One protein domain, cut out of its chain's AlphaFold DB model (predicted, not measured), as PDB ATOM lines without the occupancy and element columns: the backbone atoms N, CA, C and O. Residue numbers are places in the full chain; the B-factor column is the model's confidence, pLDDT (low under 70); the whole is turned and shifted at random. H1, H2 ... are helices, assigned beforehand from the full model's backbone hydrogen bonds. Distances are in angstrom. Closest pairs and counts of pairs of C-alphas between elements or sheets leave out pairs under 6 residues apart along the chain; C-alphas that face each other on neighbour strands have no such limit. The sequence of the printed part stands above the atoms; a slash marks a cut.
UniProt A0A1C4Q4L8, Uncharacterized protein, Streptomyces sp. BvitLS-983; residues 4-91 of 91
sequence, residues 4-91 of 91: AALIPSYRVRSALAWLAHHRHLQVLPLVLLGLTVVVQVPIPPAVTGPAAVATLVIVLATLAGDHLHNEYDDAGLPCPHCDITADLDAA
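What this domain is: This is residues 4 to 91 of the 91 residues of an uncharacterized protein of Streptomyces sp. BvitLS-983 (UniProt A0A1C4Q4L8). Helix H3 makes the long axis; H2 folds back beside it as a loose hairpin, H1 crosses it, and H4 packs on H1, residues 85 to 91 sticking out. The printed part, 88 residues, class all helix, has four named helices, H1 to H4, and is loose: radius of gyration of the C-alphas 16.5 A, spans 48, 30 and 20 A.

Where its parts are: H3, residues 45 to 74, runs 43.9 A from C-alpha 45 at (136.420, 116.829, 114.362). H1 is residues 10 to 21, H2 24 to 38, and H4 80 to 89, ending at (156.904, 151.385, 133.989).

How they stand to each other: Residues 61 to 69 of H3 touch H1, about perpendicular at 81 degrees, closest C-alphas 65 and 16, 4.3 A. In the hairpin of H2 and H3, a shallow tilt of 26 degrees, H2 touches with residues 26 to 29, closest C-alphas 29 and 55, 6.4 A. H4 touches H1, closest C-alphas 80 and 14, 5.0 A. H1 alone has every O i to N i+4 pair within hydrogen-bond range.

The domain as a whole: The printed part has no cut; residues 90 to 91 have pLDDT under 70.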
ATOM      1  N   ALA A   4     159.587 126.628 141.113       77.00
ATOM      2  CA  ALA A   4     160.696 127.506 140.777       77.00
ATOM      3  C   ALA A   4     161.985 126.692 140.583       77.00
ATOM      4  O   ALA A   4     162.681 126.876 139.590       77.00
ATOM      5  N   ALA A   5     162.275 125.714 141.446       80.25
ATOM      6  CA  ALA A   5     163.448 124.850 141.278       80.25
ATOM      7  C   ALA A   5     163.375 123.938 140.032       80.25
ATOM      8  O   ALA A   5     164.403 123.650 139.423       80.25
ATOM      9  N   LEU A   6     162.174 123.502 139.637       87.81
ATOM     10  CA  LEU A   6     161.945 122.619 138.484       87.81
ATOM     11  C   LEU A   6     162.032 123.334 137.130       87.81
ATOM     12  O   LEU A   6     162.386 122.713 136.128       87.81
ATOM     13  N   ILE A   7     161.706 124.625 137.078       86.00
ATOM     14  CA  ILE A   7     161.673 125.411 135.842       86.00
ATOM     15  C   ILE A   7     162.889 126.340 135.838       86.00
ATOM     16  O   ILE A   7     162.801 127.440 136.364       86.00
ATOM     17  N   PRO A   8     164.045 125.979 135.259       85.31
ATOM     18  CA  PRO A   8     165.246 126.820 135.335       85.31
ATOM     19  C   PRO A   8     165.146 128.110 134.502       85.31
ATOM     20  O   PRO A   8     165.872 129.068 134.747       85.31
ATOM     21  N   SER A   9     164.253 128.152 133.510       88.75
ATOM     22  CA  SER A   9     164.121 129.294 132.604       88.75
ATOM     23  C   SER A   9     163.271 130.411 133.209       88.75
ATOM     24  O   SER A   9     162.060 130.253 133.376       88.75
ATOM     25  N   TYR A  10     163.888 131.573 133.443       85.06
ATOM     26  CA  TYR A  10     163.192 132.780 133.904       85.06
ATOM     27  C   TYR A  10     162.053 133.184 132.960       85.06
ATOM     28  O   TYR A  10     160.954 133.469 133.413       85.06
ATOM     29  N   ARG A  11     162.258 133.089 131.638       85.50
ATOM     30  CA  ARG A  11     161.223 133.418 130.641       85.50
ATOM     31  C   ARG A  11     159.972 132.555 130.786       85.50
ATOM     32  O   ARG A  11     158.865 133.057 130.634       85.50
ATOM     33  N   VAL A  12     160.147 131.265 131.079       86.31
ATOM     34  CA  VAL A  12     159.018 130.348 131.290       86.31
ATOM     35  C   VAL A  12     158.306 130.693 132.594       86.31
ATOM     36  O   VAL A  12     157.083 130.772 132.602       86.31
ATOM     37  N   ARG A  13     159.050 130.981 133.669       87.12
ATOM     38  CA  ARG A  13     158.468 131.447 134.937       87.12
ATOM     39  C   ARG A  13     157.664 132.735 134.764       87.12
ATOM     40  O   ARG A  13     156.521 132.782 135.200       87.12
ATOM     41  N   SER A  14     158.213 133.734 134.073       86.31
ATOM     42  CA  SER A  14     157.518 134.991 133.780       86.31
ATOM     43  C   SER A  14     156.282 134.782 132.908       86.31
ATOM     44  O   SER A  14     155.263 135.408 133.164       86.31
ATOM     45  N   ALA A  15     156.326 133.884 131.918       86.56
ATOM     46  CA  ALA A  15     155.161 133.563 131.091       86.56
ATOM     47  C   ALA A  15     154.049 132.858 131.888       86.56
ATOM     48  O   ALA A  15     152.872 133.170 131.716       86.56
ATOM     49  N   LEU A  16     154.409 131.930 132.780       87.38
ATOM     50  CA  LEU A  16     153.455 131.259 133.666       87.38
ATOM     51  C   LEU A  16     152.848 132.241 134.675       87.38
ATOM     52  O   LEU A  16     151.633 132.262 134.848       87.38
ATOM     53  N   ALA A  17     153.674 133.097 135.278       86.50
ATOM     54  CA  ALA A  17     153.213 134.162 136.161       86.50
ATOM     55  C   ALA A  17     152.300 135.156 135.418       86.50
ATOM     56  O   ALA A  17     151.236 135.508 135.913       86.50
ATOM     57  N   TRP A  18     152.644 135.547 134.188       88.81
ATOM     58  CA  TRP A  18     151.785 136.382 133.345       88.81
ATOM     59  C   TRP A  18     150.411 135.737 133.115       88.81
ATOM     60  O   TRP A  18     149.383 136.407 133.240       88.81
ATOM     61  N   LEU A  19     150.381 134.430 132.827       84.94
ATOM     62  CA  LEU A  19     149.139 133.688 132.604       84.94
ATOM     63  C   LEU A  19     148.275 133.603 133.873       84.94
ATOM     64  O   LEU A  19     147.048 133.673 133.773       84.94
ATOM     65  N   ALA A  20     148.901 133.501 135.050       83.44
ATOM     66  CA  ALA A  20     148.221 133.565 136.344       83.44
ATOM     67  C   ALA A  20     147.521 134.923 136.551       83.44
ATOM     68  O   ALA A  20     146.356 134.977 136.947       83.44
ATOM     69  N   HIS A  21     148.178 136.025 136.172       83.62
ATOM     70  CA  HIS A  21     147.588 137.368 136.233       83.62
ATOM     71  C   HIS A  21     146.472 137.599 135.194       83.62
ATOM     72  O   HIS A  21     145.537 138.361 135.443       83.62
ATOM     73  N   HIS A  22     146.505 136.916 134.046       85.38
ATOM     74  CA  HIS A  22     145.527 137.079 132.962       85.38
ATOM     75  C   HIS A  22     144.428 136.009 132.992       85.38
ATOM     76  O   HIS A  22     144.145 135.336 131.998       85.38
ATOM     77  N   ARG A  23     143.743 135.885 134.136       75.75
ATOM     78  CA  ARG A  23     142.728 134.842 134.390       75.75
ATOM     79  C   ARG A  23     141.594 134.774 133.361       75.75
ATOM     80  O   ARG A  23     141.049 133.708 133.089       75.75
ATOM     81  N   HIS A  24     141.266 135.897 132.727       77.06
ATOM     82  CA  HIS A  24     140.257 135.968 131.669       77.06
ATOM     83  C   HIS A  24     140.634 135.165 130.406       77.06
ATOM     84  O   HIS A  24     139.750 134.667 129.711       77.06
ATOM     85  N   LEU A  25     141.926 134.968 130.119       76.31
ATOM     86  CA  LEU A  25     142.373 134.149 128.985       76.31
ATOM     87  C   LEU A  25     142.137 132.653 129.207       76.31
ATOM     88  O   LEU A  25     142.073 131.889 128.249       76.31
ATOM     89  N   GLN A  26     141.958 132.237 130.459       71.12
ATOM     90  CA  GLN A  26     141.743 130.842 130.845       71.12
ATOM     91  C   GLN A  26     140.297 130.408 130.596       71.12
ATOM     92  O   GLN A  26     140.030 129.256 130.263       71.12
ATOM     93  N   VAL A  27     139.355 131.345 130.731       75.38
ATOM     94  CA  VAL A  27     137.928 131.111 130.469       75.38
ATOM     95  C   VAL A  27     137.567 131.301 129.000       75.38
ATOM     96  O   VAL A  27     136.558 130.760 128.555       75.38
ATOM     97  N   LEU A  28     138.395 132.001 128.220       79.81
ATOM     98  CA  LEU A  28     138.141 132.266 126.804       79.81
ATOM     99  C   LEU A  28     137.884 130.987 125.975       79.81
ATOM    100  O   LEU A  28     136.894 130.966 125.243       79.81
ATOM    101  N   PRO A  29     138.670 129.894 126.099       72.06
ATOM    102  CA  PRO A  29     138.417 128.664 125.349       72.06
ATOM    103  C   PRO A  29     137.073 128.027 125.714       72.06
ATOM    104  O   PRO A  29     136.350 127.573 124.832       72.06
ATOM    105  N   LEU A  30     136.709 128.040 127.001       73.75
ATOM    106  CA  LEU A  30     135.429 127.518 127.488       73.75
ATOM    107  C   LEU A  30     134.252 128.354 126.979       73.75
ATOM    108  O   LEU A  30     133.247 127.795 126.547       73.75
ATOM    109  N   VAL A  31     134.389 129.683 126.986       79.50
ATOM    110  CA  VAL A  31     133.381 130.606 126.453       79.50
ATOM    111  C   VAL A  31     133.195 130.386 124.954       79.50
ATOM    112  O   VAL A  31     132.062 130.264 124.499       79.50
ATOM    113  N   LEU A  32     134.285 130.268 124.191       78.50
ATOM    114  CA  LEU A  32     134.229 129.984 122.756       78.50
ATOM    115  C   LEU A  32     133.576 128.624 122.478       78.50
ATOM    116  O   LEU A  32     132.713 128.531 121.607       78.50
ATOM    117  N   LEU A  33     133.921 127.591 123.251       74.19
ATOM    118  CA  LEU A  33     133.306 126.271 123.134       74.19
ATOM    119  C   LEU A  33     131.799 126.335 123.430       74.19
ATOM    120  O   LEU A  33     130.993 125.856 122.635       74.19
ATOM    121  N   GLY A  34     131.393 126.999 124.515       77.44
ATOM    122  CA  GLY A  34     129.981 127.220 124.838       77.44
ATOM    123  C   GLY A  34     129.237 127.978 123.734       77.44
ATOM    124  O   GLY A  34     128.125 127.602 123.367       77.44
ATOM    125  N   LEU A  35     129.872 128.988 123.135       81.44
ATOM    126  CA  LEU A  35     129.288 129.769 122.048       81.44
ATOM    127  C   LEU A  35     129.036 128.907 120.804       81.44
ATOM    128  O   LEU A  35     127.961 128.978 120.220       81.44
ATOM    129  N   THR A  36     129.970 128.032 120.424       76.25
ATOM    130  CA  THR A  36     129.768 127.129 119.272       76.25
ATOM    131  C   THR A  36     128.598 126.164 119.461       76.25
ATOM    132  O   THR A  36     127.864 125.907 118.507       76.25
ATOM    133  N   VAL A  37     128.369 125.699 120.697       77.00
ATOM    134  CA  VAL A  37     127.217 124.858 121.050       77.00
ATOM    135  C   VAL A  37     125.911 125.643 120.906       77.00
ATOM    136  O   VAL A  37     124.957 125.133 120.321       77.00
ATOM    137  N   VAL A  38     125.869 126.891 121.386       80.31
ATOM    138  CA  VAL A  38     124.670 127.748 121.321       80.31
ATOM    139  C   VAL A  38     124.330 128.149 119.885       80.31
ATOM    140  O   VAL A  38     123.166 128.099 119.498       80.31
ATOM    141  N   VAL A  39     125.328 128.519 119.081       86.75
ATOM    142  CA  VAL A  39     125.122 128.976 117.693       86.75
ATOM    143  C   VAL A  39     124.997 127.794 116.713       86.75
ATOM    144  O   VAL A  39     124.817 127.995 115.517       86.75
ATOM    145  N   GLN A  40     125.070 126.549 117.206       78.06
ATOM    146  CA  GLN A  40     125.044 125.317 116.405       78.06
ATOM    147  C   GLN A  40     126.033 125.329 115.234       78.06
ATOM    148  O   GLN A  40     125.777 124.759 114.173       78.06
ATOM    149  N   VAL A  41     127.182 125.978 115.423       78.19
ATOM    150  CA  VAL A  41     128.243 125.983 114.419       78.19
ATOM    151  C   VAL A  41     128.952 124.633 114.513       78.19
ATOM    152  O   VAL A  41     129.566 124.350 115.545       78.19
ATOM    153  N   PRO A  42     128.883 123.775 113.479       71.31
ATOM    154  CA  PRO A  42     129.551 122.486 113.523       71.31
ATOM    155  C   PRO A  42     131.064 122.706 113.559       71.31
ATOM    156  O   PRO A  42     131.656 123.209 112.603       71.31
ATOM    157  N   ILE A  43     131.702 122.320 114.664       70.31
ATOM    158  CA  ILE A  43     133.161 122.299 114.745       70.31
ATOM    159  C   ILE A  43     133.653 121.031 114.035       70.31
ATOM    160  O   ILE A  43     133.210 119.932 114.381       70.31
ATOM    161  N   PRO A  44     134.590 121.136 113.079       76.19
ATOM    162  CA  PRO A  44     135.180 119.963 112.457       76.19
ATOM    163  C   PRO A  44     135.857 119.073 113.515       76.19
ATOM    164  O   PRO A  44     136.562 119.592 114.384       76.19
ATOM    165  N   PRO A  45     135.756 117.737 113.423       74.75
ATOM    166  CA  PRO A  45     136.420 116.829 114.362       74.75
ATOM    167  C   PRO A  45     137.953 116.966 114.350       74.75
ATOM    168  O   PRO A  45     138.618 116.690 115.345       74.75
ATOM    169  N   ALA A  46     138.521 117.469 113.248       74.56
ATOM    170  CA  ALA A  46     139.937 117.821 113.151       74.56
ATOM    171  C   ALA A  46     140.348 118.989 114.073       74.56
ATOM    172  O   ALA A  46     141.532 119.168 114.331       74.56
ATOM    173  N   VAL A  47     139.389 119.781 114.565       71.25
ATOM    174  CA  VAL A  47     139.616 120.972 115.399       71.25
ATOM    175  C   VAL A  47     139.294 120.697 116.869       71.25
ATOM    176  O   VAL A  47     139.978 121.220 117.745       71.25
ATOM    177  N   THR A  48     138.314 119.838 117.168       72.75
ATOM    178  CA  THR A  48     137.913 119.526 118.553       72.75
ATOM    179  C   THR A  48     139.025 118.861 119.360       72.75
ATOM    180  O   THR A  48     139.262 119.256 120.499       72.75
ATOM    181  N   GLY A  49     139.742 117.897 118.776       77.38
ATOM    182  CA  GLY A  49     140.872 117.233 119.436       77.38
ATOM    183  C   GLY A  49     141.988 118.214 119.826       77.38
ATOM    184  O   GLY A  49     142.285 118.353 121.016       77.38
ATOM    185  N   PRO A  50     142.575 118.951 118.866       78.69
ATOM    186  CA  PRO A  50     143.596 119.956 119.157       78.69
ATOM    187  C   PRO A  50     143.124 121.052 120.119       78.69
ATOM    188  O   PRO A  50     143.883 121.448 121.000       78.69
ATOM    189  N   ALA A  51     141.873 121.512 120.001       76.56
ATOM    190  CA  ALA A  51     141.315 122.527 120.896       76.56
ATOM    191  C   ALA A  51     141.190 122.026 122.344       76.56
ATOM    192  O   ALA A  51     141.502 122.767 123.279       76.56
ATOM    193  N   ALA A  52     140.791 120.766 122.546       78.56
ATOM    194  CA  ALA A  52     140.735 120.158 123.874       78.56
ATOM    195  C   ALA A  52     142.134 120.047 124.500       78.56
ATOM    196  O   ALA A  52     142.319 120.405 125.663       78.56
ATOM    197  N   VAL A  53     143.133 119.627 123.717       83.69
ATOM    198  CA  VAL A  53     144.530 119.553 124.174       83.69
ATOM    199  C   VAL A  53     145.065 120.942 124.516       83.69
ATOM    200  O   VAL A  53     145.632 121.127 125.589       83.69
ATOM    201  N   ALA A  54     144.849 121.935 123.650       81.81
ATOM    202  CA  ALA A  54     145.273 123.310 123.901       81.81
ATOM    203  C   ALA A  54     144.631 123.878 125.176       81.81
ATOM    204  O   ALA A  54     145.317 124.483 125.996       81.81
ATOM    205  N   THR A  55     143.337 123.618 125.382       81.12
ATOM    206  CA  THR A  55     142.621 124.027 126.598       81.12
ATOM    207  C   THR A  55     143.237 123.379 127.835       81.12
ATOM    208  O   THR A  55     143.532 124.074 128.803       81.12
ATOM    209  N   LEU A  56     143.502 122.069 127.794       84.62
ATOM    210  CA  LEU A  56     144.146 121.359 128.898       84.62
ATOM    211  C   LEU A  56     145.533 121.941 129.211       84.62
ATOM    212  O   LEU A  56     145.851 122.168 130.375       84.62
ATOM    213  N   VAL A  57     146.340 122.231 128.186       87.56
ATOM    214  CA  VAL A  57     147.666 122.845 128.354       87.56
ATOM    215  C   VAL A  57     147.563 124.221 129.013       87.56
ATOM    216  O   VAL A  57     148.311 124.491 129.948       87.56
ATOM    217  N   ILE A  58     146.624 125.070 128.584       84.56
ATOM    218  CA  ILE A  58     146.412 126.404 129.172       84.56
ATOM    219  C   ILE A  58     145.989 126.295 130.643       84.56
ATOM    220  O   ILE A  58     146.500 127.034 131.484       84.56
ATOM    221  N   VAL A  59     145.098 125.354 130.971       83.88
ATOM    222  CA  VAL A  59     144.653 125.116 132.354       83.88
ATOM    223  C   VAL A  59     145.811 124.633 133.227       83.88
ATOM    224  O   VAL A  59     146.011 125.146 134.324       83.88
ATOM    225  N   LEU A  60     146.621 123.689 132.748       87.94
ATOM    226  CA  LEU A  60     147.777 123.204 133.506       87.94
ATOM    227  C   LEU A  60     148.842 124.294 133.686       87.94
ATOM    228  O   LEU A  60     149.366 124.457 134.786       87.94
ATOM    229  N   ALA A  61     149.128 125.071 132.638       88.00
ATOM    230  CA  ALA A  61     150.047 126.204 132.702       88.00
ATOM    231  C   ALA A  61     149.565 127.273 133.692       88.00
ATOM    232  O   ALA A  61     150.360 127.826 134.443       88.00
ATOM    233  N   THR A  62     148.257 127.515 133.745       84.88
ATOM    234  CA  THR A  62     147.640 128.406 134.732       84.88
ATOM    235  C   THR A  62     147.897 127.926 136.151       84.88
ATOM    236  O   THR A  62     148.384 128.690 136.972       84.88
ATOM    237  N   LEU A  63     147.580 126.662 136.443       86.88
ATOM    238  CA  LEU A  63     147.741 126.109 137.788       86.88
ATOM    239  C   LEU A  63     149.208 126.131 138.223       86.88
ATOM    240  O   LEU A  63     149.510 126.425 139.377       86.88
ATOM    241  N   ALA A  64     150.121 125.860 137.288       89.19
ATOM    242  CA  ALA A  64     151.551 125.998 137.522       89.19
ATOM    243  C   ALA A  64     151.951 127.458 137.786       89.19
ATOM    244  O   ALA A  64     152.765 127.702 138.669       89.19
ATOM    245  N   GLY A  65     151.376 128.417 137.057       87.88
ATOM    246  CA  GLY A  65     151.560 129.849 137.284       87.88
ATOM    247  C   GLY A  65     151.070 130.303 138.657       87.88
ATOM    248  O   GLY A  65     151.832 130.944 139.370       87.88
ATOM    249  N   ASP A  66     149.855 129.913 139.054       88.06
ATOM    250  CA  ASP A  66     149.277 130.214 140.372       88.06
ATOM    251  C   ASP A  66     150.142 129.611 141.494       88.06
ATOM    252  O   ASP A  66     150.460 130.282 142.474       88.06
ATOM    253  N   HIS A  67     150.581 128.354 141.348       89.25
ATOM    254  CA  HIS A  67     151.445 127.715 142.344       89.25
ATOM    255  C   HIS A  67     152.817 128.389 142.431       89.25
ATOM    256  O   HIS A  67     153.316 128.623 143.526       89.25
ATOM    257  N   LEU A  68     153.401 128.744 141.284       89.38
ATOM    258  CA  LEU A  68     154.657 129.477 141.230       89.38
ATOM    259  C   LEU A  68     154.518 130.850 141.898       89.38
ATOM    260  O   LEU A  68     155.376 131.212 142.689       89.38
ATOM    261  N   HIS A  69     153.444 131.589 141.618       88.06
ATOM    262  CA  HIS A  69     153.180 132.892 142.228       88.06
ATOM    263  C   HIS A  69     153.123 132.793 143.756       88.06
ATOM    264  O   HIS A  69     153.845 133.517 144.435       88.06
ATOM    265  N   ASN A  70     152.381 131.814 144.281       88.19
ATOM    266  CA  ASN A  70     152.311 131.566 145.719       88.19
ATOM    267  C   ASN A  70     153.682 131.198 146.317       88.19
ATOM    268  O   ASN A  70     154.006 131.659 147.403       88.19
ATOM    269  N   GLU A  71     154.518 130.415 145.616       90.50
ATOM    270  CA  GLU A  71     155.887 130.118 146.078       90.50
ATOM    271  C   GLU A  71     156.751 131.383 146.199       90.50
ATOM    272  O   GLU A  71     157.559 131.485 147.123       90.50
ATOM    273  N   TYR A  72     156.615 132.331 145.265       87.81
ATOM    274  CA  TYR A  72     157.335 133.607 145.316       87.81
ATOM    275  C   TYR A  72     156.825 134.486 146.465       87.81
ATOM    276  O   TYR A  72     157.644 134.998 147.232       87.81
ATOM    277  N   ASP A  73     155.505 134.586 146.633       87.50
ATOM    278  CA  ASP A  73     154.874 135.343 147.718       87.50
ATOM    279  C   ASP A  73     155.263 134.794 149.100       87.50
ATOM    280  O   ASP A  73     155.693 135.556 149.969       87.50
ATOM    281  N   ASP A  74     155.205 133.472 149.288       90.06
ATOM    282  CA  ASP A  74     155.587 132.800 150.537       90.06
ATOM    283  C   ASP A  74     157.074 133.008 150.873       90.06
ATOM    284  O   ASP A  74     157.460 133.090 152.041       90.06
ATOM    285  N   ALA A  75     157.924 133.110 149.847       87.62
ATOM    286  CA  ALA A  75     159.350 133.387 149.997       87.62
ATOM    287  C   ALA A  75     159.672 134.884 150.162       87.62
ATOM    288  O   ALA A  75     160.838 135.229 150.375       87.62
ATOM    289  N   GLY A  76     158.679 135.777 150.050       85.06
ATOM    290  CA  GLY A  76     158.877 137.228 150.047       85.06
ATOM    291  C   GLY A  76     159.694 137.729 148.851       85.06
ATOM    292  O   GLY A  76     160.360 138.761 148.945       85.06
ATOM    293  N   LEU A  77     159.700 136.976 147.750       84.00
ATOM    294  CA  LEU A  77     160.423 137.298 146.524       84.00
ATOM    295  C   LEU A  77     159.475 137.957 145.512       84.00
ATOM    296  O   LEU A  77     158.312 137.565 145.422       84.00
ATOM    297  N   PRO A  78     159.948 138.921 144.703       81.25
ATOM    298  CA  PRO A  78     159.102 139.541 143.694       81.25
ATOM    299  C   PRO A  78     158.665 138.511 142.647       81.25
ATOM    300  O   PRO A  78     159.471 137.735 142.124       81.25
ATOM    301  N   CYS A  79     157.372 138.527 142.319       85.31
ATOM    302  CA  CYS A  79     156.831 137.761 141.205       85.31
ATOM    303  C   CYS A  79     157.546 138.173 139.899       85.31
ATOM    304  O   CYS A  79     157.542 139.360 139.563       85.31
ATOM    305  N   PRO A  80     158.079 137.223 139.101       81.12
ATOM    306  CA  PRO A  80     158.800 137.520 137.859       81.12
ATOM    307  C   PRO A  80     158.017 138.327 136.817       81.12
ATOM    308  O   PRO A  80     158.615 138.923 135.924       81.12
ATOM    309  N   HIS A  81     156.681 138.294 136.859       82.50
ATOM    310  CA  HIS A  81     155.853 139.137 135.997       82.50
ATOM    311  C   HIS A  81     155.789 140.577 136.519       82.50
ATOM    312  O   HIS A  81     156.019 141.499 135.740       82.50
ATOM    313  N   CYS A  82     155.528 140.748 137.819       77.88
ATOM    314  CA  CYS A  82     155.448 142.054 138.473       77.88
ATOM    315  C   CYS A  82     156.773 142.823 138.388       77.88
ATOM    316  O   CYS A  82     156.766 144.036 138.200       77.88
ATOM    317  N   ASP A  83     157.893 142.104 138.489       78.88
ATOM    318  CA  ASP A  83     159.248 142.649 138.366       78.88
ATOM    319  C   ASP A  83     159.478 143.259 136.971       78.88
ATOM    320  O   ASP A  83     159.815 144.430 136.840       78.88
ATOM    321  N   ILE A  84     159.140 142.512 135.909       76.31
ATOM    322  CA  ILE A  84     159.238 142.999 134.523       76.31
ATOM    323  C   ILE A  84     158.321 144.204 134.281       76.31
ATOM    324  O   ILE A  84     158.714 145.136 133.587       76.31
ATOM    325  N   THR A  85     157.088 144.193 134.796       71.94
ATOM    326  CA  THR A  85     156.177 145.338 134.622       71.94
ATOM    327  C   THR A  85     156.673 146.576 135.358       71.94
ATOM    328  O   THR A  85     156.600 147.663 134.798       71.94
ATOM    329  N   ALA A  86     157.236 146.418 136.560       71.88
ATOM    330  CA  ALA A  86     157.810 147.530 137.310       71.88
ATOM    331  C   ALA A  86     159.024 148.140 136.588       71.88
ATOM    332  O   ALA A  86     159.133 149.361 136.508       71.88
ATOM    333  N   ASP A  87     159.889 147.303 136.009       72.62
ATOM    334  CA  ASP A  87     161.017 147.756 135.188       72.62
ATOM    335  C   ASP A  87     160.556 148.507 133.927       72.62
ATOM    336  O   ASP A  87     161.166 149.503 133.541       72.62
ATOM    337  N   LEU A  88     159.478 148.042 133.281       73.69
ATOM    338  CA  LEU A  88     158.907 148.688 132.093       73.69
ATOM    339  C   LEU A  88     158.238 150.029 132.415       73.69
ATOM    340  O   LEU A  88     158.353 150.952 131.618       73.69
ATOM    341  N   ASP A  89     157.558 150.143 133.557       70.06
ATOM    342  CA  ASP A  89     156.904 151.385 133.989       70.06
ATOM    343  C   ASP A  89     157.915 152.461 134.436       70.06
ATOM    344  O   ASP A  89     157.590 153.649 134.472       70.06
ATOM    345  N   ALA A  90     159.139 152.058 134.789       68.56
ATOM    346  CA  ALA A  90     160.216 152.949 135.218       68.56
ATOM    347  C   ALA A  90     161.109 153.474 134.069       68.56
ATOM    348  O   ALA A  90     161.966 154.326 134.326       68.56
ATOM    349  N   ALA A  91     160.938 152.966 132.842       63.94
ATOM    350  CA  ALA A  91     161.744 153.281 131.654       63.94
ATOM    351  C   ALA A  91     161.086 154.331 130.742       63.94
ATOM    352  O   ALA A  91     161.842 155.161 130.182       63.94
TER     353      ALA A  91